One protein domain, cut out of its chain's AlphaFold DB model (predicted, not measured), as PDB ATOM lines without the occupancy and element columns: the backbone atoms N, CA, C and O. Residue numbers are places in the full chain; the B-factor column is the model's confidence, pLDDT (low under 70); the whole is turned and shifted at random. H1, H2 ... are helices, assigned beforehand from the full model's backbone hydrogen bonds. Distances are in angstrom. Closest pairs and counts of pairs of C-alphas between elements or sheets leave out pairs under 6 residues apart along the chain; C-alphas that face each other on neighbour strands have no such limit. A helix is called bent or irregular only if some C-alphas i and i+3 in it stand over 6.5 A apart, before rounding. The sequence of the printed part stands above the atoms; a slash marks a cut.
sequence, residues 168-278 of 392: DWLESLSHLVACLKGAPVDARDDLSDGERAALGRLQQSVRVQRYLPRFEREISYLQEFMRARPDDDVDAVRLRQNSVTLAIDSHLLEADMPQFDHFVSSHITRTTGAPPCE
ATOM      1  N   ASP A 168     -39.681  13.604 -49.575       73.69
ATOM      2  CA  ASP A 168     -39.909  13.371 -48.136       73.69
ATOM      3  C   ASP A 168     -40.837  14.443 -47.521       73.69
ATOM      4  O   ASP A 168     -40.435  15.337 -46.767       73.69
ATOM      5  N   TRP A 169     -42.120  14.377 -47.879       75.12
ATOM      6  CA  TRP A 169     -43.137  15.388 -47.606       75.12
ATOM      7  C   TRP A 169     -43.342  15.573 -46.105       75.12
ATOM      8  O   TRP A 169     -43.360  16.694 -45.596       75.12
ATOM      9  N   LEU A 170     -43.421  14.458 -45.373       79.44
ATOM     10  CA  LEU A 170     -43.553  14.459 -43.919       79.44
ATOM     11  C   LEU A 170     -42.335  15.074 -43.218       79.44
ATOM     12  O   LEU A 170     -42.495  15.734 -42.188       79.44
ATOM     13  N   GLU A 171     -41.130  14.885 -43.754       82.12
ATOM     14  CA  GLU A 171     -39.917  15.492 -43.199       82.12
ATOM     15  C   GLU A 171     -39.869  16.992 -43.494       82.12
ATOM     16  O   GLU A 171     -39.620  17.789 -42.591       82.12
ATOM     17  N   SER A 172     -40.222  17.389 -44.717       81.31
ATOM     18  CA  SER A 172     -40.290  18.794 -45.136       81.31
ATOM     19  C   SER A 172     -41.317  19.588 -44.321       81.31
ATOM     20  O   SER A 172     -41.035  20.697 -43.863       81.31
ATOM     21  N   LEU A 173     -42.495  19.007 -44.066       81.88
ATOM     22  CA  LEU A 173     -43.514  19.601 -43.198       81.88
ATOM     23  C   LEU A 173     -43.048  19.690 -41.739       81.88
ATOM     24  O   LEU A 173     -43.281  20.703 -41.078       81.88
ATOM     25  N   SER A 174     -42.346  18.670 -41.239       85.31
ATOM     26  CA  SER A 174     -41.759  18.701 -39.890       85.31
ATOM     27  C   SER A 174     -40.701  19.795 -39.760       85.31
ATOM     28  O   SER A 174     -40.671  20.518 -38.762       85.31
ATOM     29  N   HIS A 175     -39.864  19.956 -40.788       84.69
ATOM     30  CA  HIS A 175     -38.866  21.014 -40.857       84.69
ATOM     31  C   HIS A 175     -39.524  22.398 -40.856       84.69
ATOM     32  O   HIS A 175     -39.147  23.254 -40.054       84.69
ATOM     33  N   LEU A 176     -40.571  22.595 -41.664       85.94
ATOM     34  CA  LEU A 176     -41.354  23.830 -41.670       85.94
ATOM     35  C   LEU A 176     -41.927  24.151 -40.281       85.94
ATOM     36  O   LEU A 176     -41.767  25.271 -39.796       85.94
ATOM     37  N   VAL A 177     -42.552  23.177 -39.610       87.19
ATOM     38  CA  VAL A 177     -43.091  23.358 -38.250       87.19
ATOM     39  C   VAL A 177     -41.999  23.779 -37.268       87.19
ATOM     40  O   VAL A 177     -42.190  24.732 -36.508       87.19
ATOM     41  N   ALA A 178     -40.835  23.124 -37.303       86.00
ATOM     42  CA  ALA A 178     -39.700  23.485 -36.457       86.00
ATOM     43  C   ALA A 178     -39.226  24.927 -36.724       86.00
ATOM     44  O   ALA A 178     -39.007  25.698 -35.786       86.00
ATOM     45  N   CYS A 179     -39.138  25.332 -37.994       86.00
ATOM     46  CA  CYS A 179     -38.784  26.695 -38.381       86.00
ATOM     47  C   CYS A 179     -39.808  27.733 -37.898       86.00
ATOM     48  O   CYS A 179     -39.415  28.802 -37.415       86.00
ATOM     49  N   LEU A 180     -41.105  27.419 -37.966       87.00
ATOM     50  CA  LEU A 180     -42.188  28.297 -37.511       87.00
ATOM     51  C   LEU A 180     -42.200  28.488 -35.990       87.00
ATOM     52  O   LEU A 180     -42.438  29.604 -35.537       87.00
ATOM     53  N   LYS A 181     -41.883  27.447 -35.210       84.25
ATOM     54  CA  LYS A 181     -41.761  27.528 -33.739       84.25
ATOM     55  C   LYS A 181     -40.522  28.298 -33.277       84.25
ATOM     56  O   LYS A 181     -40.453  28.735 -32.130       84.25
ATOM     57  N   GLY A 182     -39.556  28.470 -34.174       75.44
ATOM     58  CA  GLY A 182     -38.266  29.076 -33.905       75.44
ATOM     59  C   GLY A 182     -37.158  28.064 -34.154       75.44
ATOM     60  O   GLY A 182     -36.808  27.295 -33.265       75.44
ATOM     61  N   ALA A 183     -36.600  28.099 -35.367       61.06
ATOM     62  CA  ALA A 183     -35.525  27.198 -35.775       61.06
ATOM     63  C   ALA A 183     -34.333  27.204 -34.785       61.06
ATOM     64  O   ALA A 183     -33.956  28.291 -34.326       61.06
ATOM     65  N   PRO A 184     -33.709  26.035 -34.512       58.16
ATOM     66  CA  PRO A 184     -32.357  25.962 -33.957       58.16
ATOM     67  C   PRO A 184     -31.405  26.836 -34.784       58.16
ATOM     68  O   PRO A 184     -31.628  27.002 -35.982       58.16
ATOM     69  N   VAL A 185     -30.367  27.399 -34.161       55.38
ATOM     70  CA  VAL A 185     -29.429  28.345 -34.806       55.38
ATOM     71  C   VAL A 185     -28.913  27.797 -36.144       55.38
ATOM     72  O   VAL A 185     -29.016  28.471 -37.164       55.38
ATOM     73  N   ASP A 186     -28.527  26.525 -36.152       55.66
ATOM     74  CA  ASP A 186     -27.981  25.809 -37.308       55.66
ATOM     75  C   ASP A 186     -28.976  25.708 -38.484       55.66
ATOM     76  O   ASP A 186     -28.589  25.717 -39.644       55.66
ATOM     77  N   ALA A 187     -30.283  25.681 -38.204       58.22
ATOM     78  CA  ALA A 187     -31.329  25.614 -39.222       58.22
ATOM     79  C   ALA A 187     -31.734  26.992 -39.779       58.22
ATOM     80  O   ALA A 187     -32.554  27.045 -40.691       58.22
ATOM     81  N   ARG A 188     -31.219  28.104 -39.225       58.19
ATOM     82  CA  ARG A 188     -31.481  29.470 -39.723       58.19
ATOM     83  C   ARG A 188     -30.407  29.963 -40.684       58.19
ATOM     84  O   ARG A 188     -30.754  30.658 -41.638       58.19
ATOM     85  N   ASP A 189     -29.150  29.605 -40.433       57.72
ATOM     86  CA  ASP A 189     -28.010  30.035 -41.252       57.72
ATOM     87  C   ASP A 189     -27.980  29.330 -42.625       57.72
ATOM     88  O   ASP A 189     -27.470  29.891 -43.594       57.72
ATOM     89  N   ASP A 190     -28.637  28.171 -42.739       70.50
ATOM     90  CA  ASP A 190     -28.720  27.361 -43.964       70.50
ATOM     91  C   ASP A 190     -29.945  27.658 -44.854       70.50
ATOM     92  O   ASP A 190     -30.118  27.029 -45.901       70.50
ATOM     93  N   LEU A 191     -30.822  28.596 -44.473       77.88
ATOM     94  CA  LEU A 191     -32.016  28.914 -45.267       77.88
ATOM     95  C   LEU A 191     -31.668  29.789 -46.477       77.88
ATOM     96  O   LEU A 191     -31.053  30.855 -46.350       77.88
ATOM     97  N   SER A 192     -32.161  29.396 -47.648       81.12
ATOM     98  CA  SER A 192     -32.157  30.218 -48.860       81.12
ATOM     99  C   SER A 192     -32.970  31.510 -48.683       81.12
ATOM    100  O   SER A 192     -33.802  31.644 -47.780       81.12
ATOM    101  N   ASP A 193     -32.752  32.486 -49.569       82.75
ATOM    102  CA  ASP A 193     -33.512  33.745 -49.558       82.75
ATOM    103  C   ASP A 193     -35.025  33.505 -49.729       82.75
ATOM    104  O   ASP A 193     -35.833  34.178 -49.084       82.75
ATOM    105  N   GLY A 194     -35.399  32.512 -50.545       80.69
ATOM    106  CA  GLY A 194     -36.788  32.084 -50.743       80.69
ATOM    107  C   GLY A 194     -37.406  31.481 -49.481       80.69
ATOM    108  O   GLY A 194     -38.477  31.921 -49.054       80.69
ATOM    109  N   GLU A 195     -36.699  30.554 -48.817       83.56
ATOM    110  CA  GLU A 195     -37.127  29.975 -47.531       83.56
ATOM    111  C   GLU A 195     -37.325  31.070 -46.477       83.56
ATOM    112  O   GLU A 195     -38.361  31.103 -45.814       83.56
ATOM    113  N   ARG A 196     -36.379  32.011 -46.351       85.56
ATOM    114  CA  ARG A 196     -36.476  33.124 -45.390       85.56
ATOM    115  C   ARG A 196     -37.671  34.032 -45.667       85.56
ATOM    116  O   ARG A 196     -38.359  34.427 -44.726       85.56
ATOM    117  N   ALA A 197     -37.941  34.352 -46.931       85.94
ATOM    118  CA  ALA A 197     -39.069  35.200 -47.303       85.94
ATOM    119  C   ALA A 197     -40.426  34.528 -47.020       85.94
ATOM    120  O   ALA A 197     -41.303  35.163 -46.426       85.94
ATOM    121  N   ALA A 198     -40.599  33.259 -47.404       86.69
ATOM    122  CA  ALA A 198     -41.828  32.512 -47.126       86.69
ATOM    123  C   ALA A 198     -42.017  32.266 -45.627       86.69
ATOM    124  O   ALA A 198     -43.091  32.547 -45.090       86.69
ATOM    125  N   LEU A 199     -40.962  31.841 -44.925       88.62
ATOM    126  CA  LEU A 199     -40.994  31.644 -43.478       88.62
ATOM    127  C   LEU A 199     -41.372  32.937 -42.749       88.62
ATOM    128  O   LEU A 199     -42.221  32.908 -41.864       88.62
ATOM    129  N   GLY A 200     -40.809  34.081 -43.153       86.81
ATOM    130  CA  GLY A 200     -41.150  35.381 -42.576       86.81
ATOM    131  C   GLY A 200     -42.633  35.733 -42.735       86.81
ATOM    132  O   GLY A 200     -43.254  36.208 -41.784       86.81
ATOM    133  N   ARG A 201     -43.234  35.444 -43.897       88.62
ATOM    134  CA  ARG A 201     -44.678  35.644 -44.129       88.62
ATOM    135  C   ARG A 201     -45.529  34.709 -43.268       88.62
ATOM    136  O   ARG A 201     -46.490  35.160 -42.650       88.62
ATOM    137  N   LEU A 202     -45.153  33.434 -43.177       89.56
ATOM    138  CA  LEU A 202     -45.861  32.438 -42.368       89.56
ATOM    139  C   LEU A 202     -45.760  32.721 -40.860       89.56
ATOM    140  O   LEU A 202     -46.729  32.544 -40.124       89.56
ATOM    141  N   GLN A 203     -44.617  33.219 -40.387       89.75
ATOM    142  CA  GLN A 203     -44.430  33.641 -38.995       89.75
ATOM    143  C   GLN A 203     -45.271  34.875 -38.640       89.75
ATOM    144  O   GLN A 203     -45.758  34.986 -37.518       89.75
ATOM    145  N   GLN A 204     -45.478  35.784 -39.596       88.94
ATOM    146  CA  GLN A 204     -46.336  36.964 -39.424       88.94
ATOM    147  C   GLN A 204     -47.835  36.634 -39.508       88.94
ATOM    148  O   GLN A 204     -48.664  37.413 -39.031       88.94
ATOM    149  N   SER A 205     -48.204  35.492 -40.093       90.62
ATOM    150  CA  SER A 205     -49.599  35.063 -40.200       90.62
ATOM    151  C   SER A 205     -50.135  34.621 -38.836       90.62
ATOM    152  O   SER A 205     -49.850  33.530 -38.341       90.62
ATOM    153  N   VAL A 206     -50.982  35.462 -38.231       88.62
ATOM    154  CA  VAL A 206     -51.682  35.160 -36.965       88.62
ATOM    155  C   VAL A 206     -52.465  33.849 -37.067       88.62
ATOM    156  O   VAL A 206     -52.580  33.111 -36.088       88.62
ATOM    157  N   ARG A 207     -52.995  33.544 -38.257       88.31
ATOM    158  CA  ARG A 207     -53.740  32.313 -38.514       88.31
ATOM    159  C   ARG A 207     -52.824  31.100 -38.426       88.31
ATOM    160  O   ARG A 207     -53.100  30.215 -37.624       88.31
ATOM    161  N   VAL A 208     -51.711  31.102 -39.156       87.75
ATOM    162  CA  VAL A 208     -50.713  30.023 -39.100       87.75
ATOM    163  C   VAL A 208     -50.257  29.788 -37.661       87.75
ATOM    164  O   VAL A 208     -50.316  28.659 -37.185       87.75
ATOM    165  N   GLN A 209     -49.918  30.846 -36.919       89.44
ATOM    166  CA  GLN A 209     -49.480  30.717 -35.523       89.44
ATOM    167  C   GLN A 209     -50.563  30.141 -34.598       89.44
ATOM    168  O   GLN A 209     -50.256  29.391 -33.671       89.44
ATOM    169  N   ARG A 210     -51.841  30.441 -34.859       88.62
ATOM    170  CA  ARG A 210     -52.971  29.891 -34.099       88.62
ATOM    171  C   ARG A 210     -53.145  28.382 -34.306       88.62
ATOM    172  O   ARG A 210     -53.497  27.695 -33.348       88.62
ATOM    173  N   TYR A 211     -52.941  27.879 -35.525       86.06
ATOM    174  CA  TYR A 211     -53.168  26.468 -35.878       86.06
ATOM    175  C   TYR A 211     -51.904  25.598 -35.803       86.06
ATOM    176  O   TYR A 211     -52.012  24.375 -35.719       86.06
ATOM    177  N   LEU A 212     -50.717  26.207 -35.732       86.00
ATOM    178  CA  LEU A 212     -49.421  25.522 -35.708       86.00
ATOM    179  C   LEU A 212     -49.321  24.356 -34.699       86.00
ATOM    180  O   LEU A 212     -48.846  23.296 -35.103       86.00
ATOM    181  N   PRO A 213     -49.791  24.461 -33.436       87.25
ATOM    182  CA  PRO A 213     -49.705  23.339 -32.495       87.25
ATOM    183  C   PRO A 213     -50.523  22.110 -32.913       87.25
ATOM    184  O   PRO A 213     -50.146  20.981 -32.608       87.25
ATOM    185  N   ARG A 214     -51.658  22.311 -33.596       84.19
ATOM    186  CA  ARG A 214     -52.472  21.202 -34.120       84.19
ATOM    187  C   ARG A 214     -51.793  20.579 -35.324       84.19
ATOM    188  O   ARG A 214     -51.653  19.366 -35.377       84.19
ATOM    189  N   PHE A 215     -51.296  21.420 -36.221       81.44
ATOM    190  CA  PHE A 215     -50.572  20.985 -37.404       81.44
ATOM    191  C   PHE A 215     -49.337  20.134 -37.052       81.44
ATOM    192  O   PHE A 215     -49.141  19.066 -37.623       81.44
ATOM    193  N   GLU A 216     -48.565  20.538 -36.036       87.12
ATOM    194  CA  GLU A 216     -47.453  19.752 -35.477       87.12
ATOM    195  C   GLU A 216     -47.904  18.372 -34.980       87.12
ATOM    196  O   GLU A 216     -47.273  17.359 -35.287       87.12
ATOM    197  N   ARG A 217     -49.006  18.326 -34.223       87.56
ATOM    198  CA  ARG A 217     -49.572  17.075 -33.713       87.56
ATOM    199  C   ARG A 217     -49.975  16.151 -34.861       87.56
ATOM    200  O   ARG A 217     -49.658  14.966 -34.810       87.56
ATOM    201  N   GLU A 218     -50.634  16.687 -35.885       84.69
ATOM    202  CA  GLU A 218     -51.094  15.905 -37.033       84.69
ATOM    203  C   GLU A 218     -49.934  15.347 -37.864       84.69
ATOM    204  O   GLU A 218     -49.953  14.172 -38.217       84.69
ATOM    205  N   ILE A 219     -48.888  16.140 -38.119       85.44
ATOM    206  CA  ILE A 219     -47.679  15.657 -38.807       85.44
ATOM    207  C   ILE A 219     -46.992  14.552 -37.998       85.44
ATOM    208  O   ILE A 219     -46.626  13.517 -38.556       85.44
ATOM    209  N   SER A 220     -46.849  14.748 -36.683       86.62
ATOM    210  CA  SER A 220     -46.255  13.745 -35.788       86.62
ATOM    211  C   SER A 220     -47.038  12.432 -35.834       86.62
ATOM    212  O   SER A 220     -46.451  11.356 -35.936       86.62
ATOM    213  N   TYR A 221     -48.371  12.516 -35.828       86.69
ATOM    214  CA  TYR A 221     -49.228  11.345 -35.949       86.69
ATOM    215  C   TYR A 221     -49.078  10.649 -37.308       86.69
ATOM    216  O   TYR A 221     -48.937   9.431 -37.339       86.69
ATOM    217  N   LEU A 222     -49.044  11.385 -38.424       86.25
ATOM    218  CA  LEU A 222     -48.832  10.785 -39.747       86.25
ATOM    219  C   LEU A 222     -47.486  10.047 -39.832       86.25
ATOM    220  O   LEU A 222     -47.409   8.965 -40.411       86.25
ATOM    221  N   GLN A 223     -46.431  10.578 -39.207       87.44
ATOM    222  CA  GLN A 223     -45.144   9.885 -39.108       87.44
ATOM    223  C   GLN A 223     -45.230   8.599 -38.281       87.44
ATOM    224  O   GLN A 223     -44.664   7.578 -38.672       87.44
ATOM    225  N   GLU A 224     -45.916   8.630 -37.135       86.56
ATOM    226  CA  GLU A 224     -46.162   7.432 -36.326       86.56
ATOM    227  C   GLU A 224     -46.967   6.393 -37.102       86.56
ATOM    228  O   GLU A 224     -46.578   5.230 -37.130       86.56
ATOM    229  N   PHE A 225     -48.032   6.819 -37.778       86.75
ATOM    230  CA  PHE A 225     -48.872   5.970 -38.609       86.75
ATOM    231  C   PHE A 225     -48.048   5.274 -39.697       86.75
ATOM    232  O   PHE A 225     -48.121   4.057 -39.830       86.75
ATOM    233  N   MET A 226     -47.176   6.003 -40.400       85.56
ATOM    234  CA  MET A 226     -46.285   5.412 -41.405       85.56
ATOM    235  C   MET A 226     -45.276   4.415 -40.817       85.56
ATOM    236  O   MET A 226     -44.945   3.427 -41.471       85.56
ATOM    237  N   ARG A 227     -44.792   4.639 -39.587       82.81
ATOM    238  CA  ARG A 227     -43.817   3.763 -38.905       82.81
ATOM    239  C   ARG A 227     -44.454   2.541 -38.246       82.81
ATOM    240  O   ARG A 227     -43.800   1.505 -38.119       82.81
ATOM    241  N   ALA A 228     -45.691   2.665 -37.775       78.50
ATOM    242  CA  ALA A 228     -46.408   1.597 -37.100       78.50
ATOM    243  C   ALA A 228     -46.759   0.480 -38.088       78.50
ATOM    244  O   ALA A 228     -47.090   0.738 -39.250       78.50
ATOM    245  N   ARG A 229     -46.730  -0.774 -37.618       71.31
ATOM    246  CA  ARG A 229     -47.405  -1.856 -38.344       71.31
ATOM    247  C   ARG A 229     -48.912  -1.575 -38.329       71.31
ATOM    248  O   ARG A 229     -49.368  -1.075 -37.306       71.31
ATOM    249  N   PRO A 230     -49.646  -1.891 -39.407       65.19
ATOM    250  CA  PRO A 230     -51.094  -1.709 -39.432       65.19
ATOM    251  C   PRO A 230     -51.748  -2.391 -38.221       65.19
ATOM    252  O   PRO A 230     -51.574  -3.600 -38.042       65.19
ATOM    253  N   ASP A 231     -52.423  -1.606 -37.378       66.94
ATOM    254  CA  ASP A 231     -53.276  -2.078 -36.280       66.94
ATOM    255  C   ASP A 231     -54.677  -1.480 -36.470       66.94
ATOM    256  O   ASP A 231     -54.897  -0.282 -36.275       66.94
ATOM    257  N   ASP A 232     -55.605  -2.331 -36.905       62.62
ATOM    258  CA  ASP A 232     -56.835  -1.940 -37.597       62.62
ATOM    259  C   ASP A 232     -57.781  -1.055 -36.763       62.62
ATOM    260  O   ASP A 232     -58.453  -0.187 -37.325       62.62
ATOM    261  N   ASP A 233     -57.806  -1.211 -35.432       65.12
ATOM    262  CA  ASP A 233     -58.775  -0.520 -34.566       65.12
ATOM    263  C   ASP A 233     -58.250   0.817 -34.016       65.12
ATOM    264  O   ASP A 233     -58.975   1.819 -33.962       65.12
ATOM    265  N   VAL A 234     -56.988   0.860 -33.577       73.69
ATOM    266  CA  VAL A 234     -56.389   2.084 -33.014       73.69
ATOM    267  C   VAL A 234     -56.037   3.066 -34.127       73.69
ATOM    268  O   VAL A 234     -56.251   4.274 -33.960       73.69
ATOM    269  N   ASP A 235     -55.555   2.562 -35.266       76.25
ATOM    270  CA  ASP A 235     -55.215   3.401 -36.410       76.25
ATOM    271  C   ASP A 235     -56.468   4.043 -37.005       76.25
ATOM    272  O   ASP A 235     -56.448   5.244 -37.249       76.25
ATOM    273  N   ALA A 236     -57.584   3.319 -37.146       81.56
ATOM    274  CA  ALA A 236     -58.815   3.881 -37.705       81.56
ATOM    275  C   ALA A 236     -59.353   5.070 -36.892       81.56
ATOM    276  O   ALA A 236     -59.711   6.110 -37.448       81.56
ATOM    277  N   VAL A 237     -59.363   4.966 -35.558       83.25
ATOM    278  CA  VAL A 237     -59.830   6.057 -34.685       83.25
ATOM    279  C   VAL A 237     -58.926   7.284 -34.785       83.25
ATOM    280  O   VAL A 237     -59.423   8.415 -34.789       83.25
ATOM    281  N   ARG A 238     -57.608   7.082 -34.836       83.25
ATOM    282  CA  ARG A 238     -56.655   8.190 -34.905       83.25
ATOM    283  C   ARG A 238     -56.592   8.806 -36.308       83.25
ATOM    284  O   ARG A 238     -56.594  10.029 -36.402       83.25
ATOM    285  N   LEU A 239     -56.644   7.998 -37.370       85.19
ATOM    286  CA  LEU A 239     -56.750   8.450 -38.762       85.19
ATOM    287  C   LEU A 239     -57.986   9.313 -38.944       85.19
ATOM    288  O   LEU A 239     -57.885  10.416 -39.463       85.19
ATOM    289  N   ARG A 240     -59.128   8.869 -38.421       87.06
ATOM    290  CA  ARG A 240     -60.350   9.669 -38.386       87.06
ATOM    291  C   ARG A 240     -60.126  11.041 -37.754       87.06
ATOM    292  O   ARG A 240     -60.453  12.059 -38.352       87.06
ATOM    293  N   GLN A 241     -59.571  11.093 -36.541       83.88
ATOM    294  CA  GLN A 241     -59.328  12.363 -35.841       83.88
ATOM    295  C   GLN A 241     -58.367  13.283 -36.607       83.88
ATOM    296  O   GLN A 241     -58.579  14.498 -36.661       83.88
ATOM    297  N   ASN A 242     -57.336  12.692 -37.207       84.88
ATOM    298  CA  ASN A 242     -56.350  13.387 -38.017       84.88
ATOM    299  C   ASN A 242     -56.961  13.939 -39.306       84.88
ATOM    300  O   ASN A 242     -56.837  15.130 -39.559       84.88
ATOM    301  N   SER A 243     -57.688  13.125 -40.071       81.00
ATOM    302  CA  SER A 243     -58.325  13.543 -41.320       81.00
ATOM    303  C   SER A 243     -59.358  14.649 -41.110       81.00
ATOM    304  O   SER A 243     -59.366  15.595 -41.890       81.00
ATOM    305  N   VAL A 244     -60.173  14.584 -40.049       78.06
ATOM    306  CA  VAL A 244     -61.103  15.672 -39.681       78.06
ATOM    307  C   VAL A 244     -60.332  16.968 -39.424       78.06
ATOM    308  O   VAL A 244     -60.682  18.031 -39.936       78.06
ATOM    309  N   THR A 245     -59.255  16.881 -38.636       79.62
ATOM    310  CA  THR A 245     -58.436  18.049 -38.285       79.62
ATOM    311  C   THR A 245     -57.755  18.631 -39.519       79.62
ATOM    312  O   THR A 245     -57.834  19.838 -39.735       79.62
ATOM    313  N   LEU A 246     -57.141  17.786 -40.352       75.19
ATOM    314  CA  LEU A 246     -56.502  18.194 -41.597       75.19
ATOM    315  C   LEU A 246     -57.515  18.846 -42.537       75.19
ATOM    316  O   LEU A 246     -57.271  19.962 -42.962       75.19
ATOM    317  N   ALA A 247     -58.675  18.237 -42.793       71.75
ATOM    318  CA  ALA A 247     -59.681  18.808 -43.691       71.75
ATOM    319  C   ALA A 247     -60.114  20.227 -43.270       71.75
ATOM    320  O   ALA A 247     -60.187  21.135 -44.101       71.75
ATOM    321  N   ILE A 248     -60.348  20.438 -41.970       71.50
ATOM    322  CA  ILE A 248     -60.717  21.746 -41.419       71.50
ATOM    323  C   ILE A 248     -59.550  22.735 -41.524       71.50
ATOM    324  O   ILE A 248     -59.715  23.847 -42.028       71.50
ATOM    325  N   ASP A 249     -58.369  22.348 -41.045       69.75
ATOM    326  CA  ASP A 249     -57.223  23.248 -40.945       69.75
ATOM    327  C   ASP A 249     -56.652  23.591 -42.336       69.75
ATOM    328  O   ASP A 249     -56.278  24.742 -42.563       69.75
ATOM    329  N   SER A 250     -56.663  22.658 -43.298       67.62
ATOM    330  CA  SER A 250     -56.285  22.897 -44.699       67.62
ATOM    331  C   SER A 250     -57.139  23.986 -45.334       67.62
ATOM    332  O   SER A 250     -56.598  24.909 -45.941       67.62
ATOM    333  N   HIS A 251     -58.461  23.921 -45.148       71.44
ATOM    334  CA  HIS A 251     -59.372  24.933 -45.674       71.44
ATOM    335  C   HIS A 251     -59.161  26.292 -44.994       71.44
ATOM    336  O   HIS A 251     -59.121  27.337 -45.641       71.44
ATOM    337  N   LEU A 252     -58.954  26.301 -43.675       74.56
ATOM    338  CA  LEU A 252     -58.699  27.541 -42.944       74.56
ATOM    339  C   LEU A 252     -57.361  28.182 -43.335       74.56
ATOM    340  O   LEU A 252     -57.257  29.409 -43.318       74.56
ATOM    341  N   LEU A 253     -56.354  27.391 -43.700       78.00
ATOM    342  CA  LEU A 253     -55.020  27.852 -44.094       78.00
ATOM    343  C   LEU A 253     -54.833  27.965 -45.615       78.00
ATOM    344  O   LEU A 253     -53.717  28.212 -46.061       78.00
ATOM    345  N   GLU A 254     -55.893  27.841 -46.418       82.12
ATOM    346  CA  GLU A 254     -55.821  27.818 -47.889       82.12
ATOM    347  C   GLU A 254     -55.034  29.007 -48.472       82.12
ATOM    348  O   GLU A 254     -54.183  28.839 -49.343       82.12
ATOM    349  N   ALA A 255     -55.234  30.211 -47.925       84.12
ATOM    350  CA  ALA A 255     -54.520  31.418 -48.352       84.12
ATOM    351  C   ALA A 255     -53.016  31.413 -48.003       84.12
ATOM    352  O   ALA A 255     -52.235  32.135 -48.625       84.12
ATOM    353  N   ASP A 256     -52.612  30.626 -47.005       87.19
ATOM    354  CA  ASP A 256     -51.226  30.481 -46.569       87.19
ATOM    355  C   ASP A 256     -50.505  29.347 -47.338       87.19
ATOM    356  O   ASP A 256     -49.280  29.396 -47.466       87.19
ATOM    357  N   MET A 257     -51.234  28.380 -47.921       83.88
ATOM    358  CA  MET A 257     -50.683  27.204 -48.627       83.88
ATOM    359  C   MET A 257     -49.639  27.527 -49.709       83.88
ATOM    360  O   MET A 257     -48.607  26.860 -49.726       83.88
ATOM    361  N   PRO A 258     -49.773  28.586 -50.536       87.06
ATOM    362  CA  PRO A 258     -48.728  28.930 -51.502       87.06
ATOM    363  C   PRO A 258     -47.368  29.243 -50.859       87.06
ATOM    364  O   PRO A 258     -46.324  29.038 -51.474       87.06
ATOM    365  N   GLN A 259     -47.354  29.755 -49.622       87.38
ATOM    366  CA  GLN A 259     -46.112  29.991 -48.884       87.38
ATOM    367  C   GLN A 259     -45.551  28.695 -48.286       87.38
ATOM    368  O   GLN A 259     -44.331  28.556 -48.212       87.38
ATOM    369  N   PHE A 260     -46.413  27.743 -47.908       86.69
ATOM    370  CA  PHE A 260     -45.988  26.386 -47.543       86.69
ATOM    371  C   PHE A 260     -45.312  25.719 -48.744       86.69
ATOM    372  O   PHE A 260     -44.172  25.276 -48.633       86.69
ATOM    373  N   ASP A 261     -45.963  25.748 -49.908       86.44
ATOM    374  CA  ASP A 261     -45.448  25.168 -51.151       86.44
ATOM    375  C   ASP A 261     -44.125  25.808 -51.574       86.44
ATOM    376  O   ASP A 261     -43.174  25.110 -51.926       86.44
ATOM    377  N   HIS A 262     -44.016  27.137 -51.476       87.25
ATOM    378  CA  HIS A 262     -42.770  27.838 -51.780       87.25
ATOM    379  C   HIS A 262     -41.629  27.440 -50.838       87.25
ATOM    380  O   HIS A 262     -40.499  27.228 -51.290       87.25
ATOM    381  N   PHE A 263     -41.912  27.330 -49.536       87.81
ATOM    382  CA  PHE A 263     -40.928  26.892 -48.553       87.81
ATOM    383  C   PHE A 263     -40.462  25.463 -48.847       87.81
ATOM    384  O   PHE A 263     -39.261  25.226 -48.959       87.81
ATOM    385  N   VAL A 264     -41.399  24.533 -49.047       83.75
ATOM    386  CA  VAL A 264     -41.115  23.123 -49.352       83.75
ATOM    387  C   VAL A 264     -40.314  22.993 -50.648       83.75
ATOM    388  O   VAL A 264     -39.279  22.332 -50.669       83.75
ATOM    389  N   SER A 265     -40.716  23.696 -51.709       84.75
ATOM    390  CA  SER A 265     -39.993  23.700 -52.986       84.75
ATOM    391  C   SER A 265     -38.551  24.181 -52.824       84.75
ATOM    392  O   SER A 265     -37.632  23.623 -53.430       84.75
ATOM    393  N   SER A 266     -38.343  25.223 -52.018       85.94
ATOM    394  CA  SER A 266     -37.016  25.795 -51.775       85.94
ATOM    395  C   SER A 266     -36.149  24.854 -50.933       85.94
ATOM    396  O   SER A 266     -34.979  24.649 -51.255       85.94
ATOM    397  N   HIS A 267     -36.744  24.211 -49.923       83.62
ATOM    398  CA  HIS A 267     -36.096  23.193 -49.100       83.62
ATOM    399  C   HIS A 267     -35.592  22.013 -49.945       83.62
ATOM    400  O   HIS A 267     -34.417  21.663 -49.866       83.62
ATOM    401  N   ILE A 268     -36.438  21.467 -50.825       79.56
ATOM    402  CA  ILE A 268     -36.077  20.367 -51.740       79.56
ATOM    403  C   ILE A 268     -34.948  20.769 -52.683       79.56
ATOM    404  O   ILE A 268     -33.991  20.019 -52.874       79.56
ATOM    405  N   THR A 269     -35.042  21.968 -53.266       84.94
ATOM    406  CA  THR A 269     -34.005  22.483 -54.173       84.94
ATOM    407  C   THR A 269     -32.645  22.508 -53.482       84.94
ATOM    408  O   THR A 269     -31.631  22.147 -54.076       84.94
ATOM    409  N   ARG A 270     -32.627  22.897 -52.205       82.81
ATOM    410  CA  ARG A 270     -31.414  22.958 -51.395       82.81
ATOM    411  C   ARG A 270     -30.881  21.574 -51.025       82.81
ATOM    412  O   ARG A 270     -29.673  21.370 -51.095       82.81
ATOM    413  N   THR A 271     -31.740  20.637 -50.627       80.81
ATOM    414  CA  THR A 271     -31.311  19.301 -50.175       80.81
ATOM    415  C   THR A 271     -30.898  18.386 -51.325       80.81
ATOM    416  O   THR A 271     -29.991  17.573 -51.161       80.81
ATOM    417  N   THR A 272     -31.516  18.533 -52.497       80.69
ATOM    418  CA  THR A 272     -31.287  17.653 -53.660       80.69
ATOM    419  C   THR A 272     -30.439  18.291 -54.763       80.69
ATOM    420  O   THR A 272     -29.948  17.592 -55.649       80.69
ATOM    421  N   GLY A 273     -30.239  19.612 -54.724       82.25
ATOM    422  CA  GLY A 273     -29.490  20.368 -55.733       82.25
ATOM    423  C   GLY A 273     -30.271  20.672 -57.016       82.25
ATOM    424  O   GLY A 273     -29.723  21.310 -57.916       82.25
ATOM    425  N   ALA A 274     -31.535  20.250 -57.113       82.12
ATOM    426  CA  ALA A 274     -32.417  20.525 -58.242       82.12
ATOM    427  C   ALA A 274     -33.841  20.845 -57.754       82.12
ATOM    428  O   ALA A 274     -34.299  20.259 -56.774       82.12
ATOM    429  N   PRO A 275     -34.564  21.769 -58.412       78.06
ATOM    430  CA  PRO A 275     -35.964  22.008 -58.088       78.06
ATOM    431  C   PRO A 275     -36.813  20.770 -58.417       78.06
ATOM    432  O   PRO A 275     -36.459  20.018 -59.332       78.06
ATOM    433  N   PRO A 276     -37.942  20.560 -57.716       71.75
ATOM    434  CA  PRO A 276     -38.843  19.465 -58.047       71.75
ATOM    435  C   PRO A 276     -39.398  19.645 -59.470       71.75
ATOM    436  O   PRO A 276     -39.622  20.769 -59.926       71.75
ATOM    437  N   CYS A 277     -39.605  18.530 -60.182       70.19
ATOM    438  CA  CYS A 277     -40.132  18.538 -61.553       70.19
ATOM    439  C   CYS A 277     -41.518  19.193 -61.642       70.19
ATOM    440  O   CYS A 277     -41.838  19.824 -62.650       70.19
ATOM    441  N   GLU A 278     -42.309  19.058 -60.579       71.69
ATOM    442  CA  GLU A 278     -43.606  19.700 -60.411       71.69
ATOM    443  C   GLU A 278     -43.628  20.481 -59.091       71.69
ATOM    444  O   GLU A 278     -42.999  20.053 -58.115       71.69
TER     445      GLU A 278
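AT A GLANCE: This is residues 168 to 278 of the 392 residues of an uncharacterized protein of Trametes pubescens (UniProt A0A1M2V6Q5). A cluster of three helices, with H3 and H6 side by side and H1 crossing them, is joined to a long helical hairpin, H4 and H5. H4 packs along H1, H5 packs on H4 alone, and residues 227 to 234 at the turn of the hairpin stick out; the short H2 sits at the far end, near H1. The printed part has 111 residues, with six named helices in the order H1 to H6 and no named strand, and its class is all helix. It is compact, with a radius of gyration of the C-alphas of 14.9 A, and spans 45 by 31 by 29 A.

HOW THE PARTS SIT: H1, residues 169 to 182, has its centre 4.9 A from the mean of the C-alphas, the nearest of the six. H2, residues 185 to 189, is close to H1 but not clearly touching it; the closest C-alphas, of Cys 179 and Ala 187, are 7.6 A apart. H3, residues 193 to 204, touches H1 at a steep tilt of 63 degrees, the same way, with C-alphas 180 and 203 closest at 6.0 A; of H1, residues 179 to 180 alone take part. H4, residues 206 to 227, touches H1 at a steep tilt of 39 degrees, opposite ways, with C-alphas 177 and 216 closest at 6.3 A. H3 and H4 only just touch, only at the corner, with 3 pairs of C-alphas within 8 A, the closest 202 and 208 at 6.3 A. H5, residues 232 to 252, forms a hairpin with H4 at a shallow tilt of 27 degrees, opposite ways; C-alphas 218 and 242 are closest at 5.9 A. H6, residues 257 to 272, touches H3 at a shallow tilt of 34 degrees, only just short of steep, opposite ways, with C-alphas 195 and 263 closest at 5.0 A. H6 also touches residues 172 to 176 of H1, only just about perpendicular at 72 degrees, with C-alphas 172 and 264 closest at 6.1 A. H5 is apart from H1 and H3, and H4 is apart from H6. Every O i to N i+4 pair is within hydrogen-bond range in H1, H2, H3 and H6, against 16 of 18 in H4 and 15 of 17 in H5.

IN THESE COORDINATES: H1 begins at C-alpha 169, (-43.137, 15.388, -47.606), and is 20.0 A long; H2 measures 6.8 A and H3 16.7 A. H4 is 32.4 A long and irregular, with C-alphas 210 and 213 7.5 A apart and a kink of 46 degrees near residue 213. H5 measures 30.0 A, and H6, 22.2 A long, ends at C-alpha 272, (-31.287, 17.653, -53.660).

THE WHOLE: The C-alphas farthest apart, of Asp 193 and Asp 233, are 45.1 A apart. The printed part has no cut, and its five links are tight. Mean pLDDT of the printed part is 80.4; residues 183 to 189, 230 to 233 and 249 to 250 are under 70.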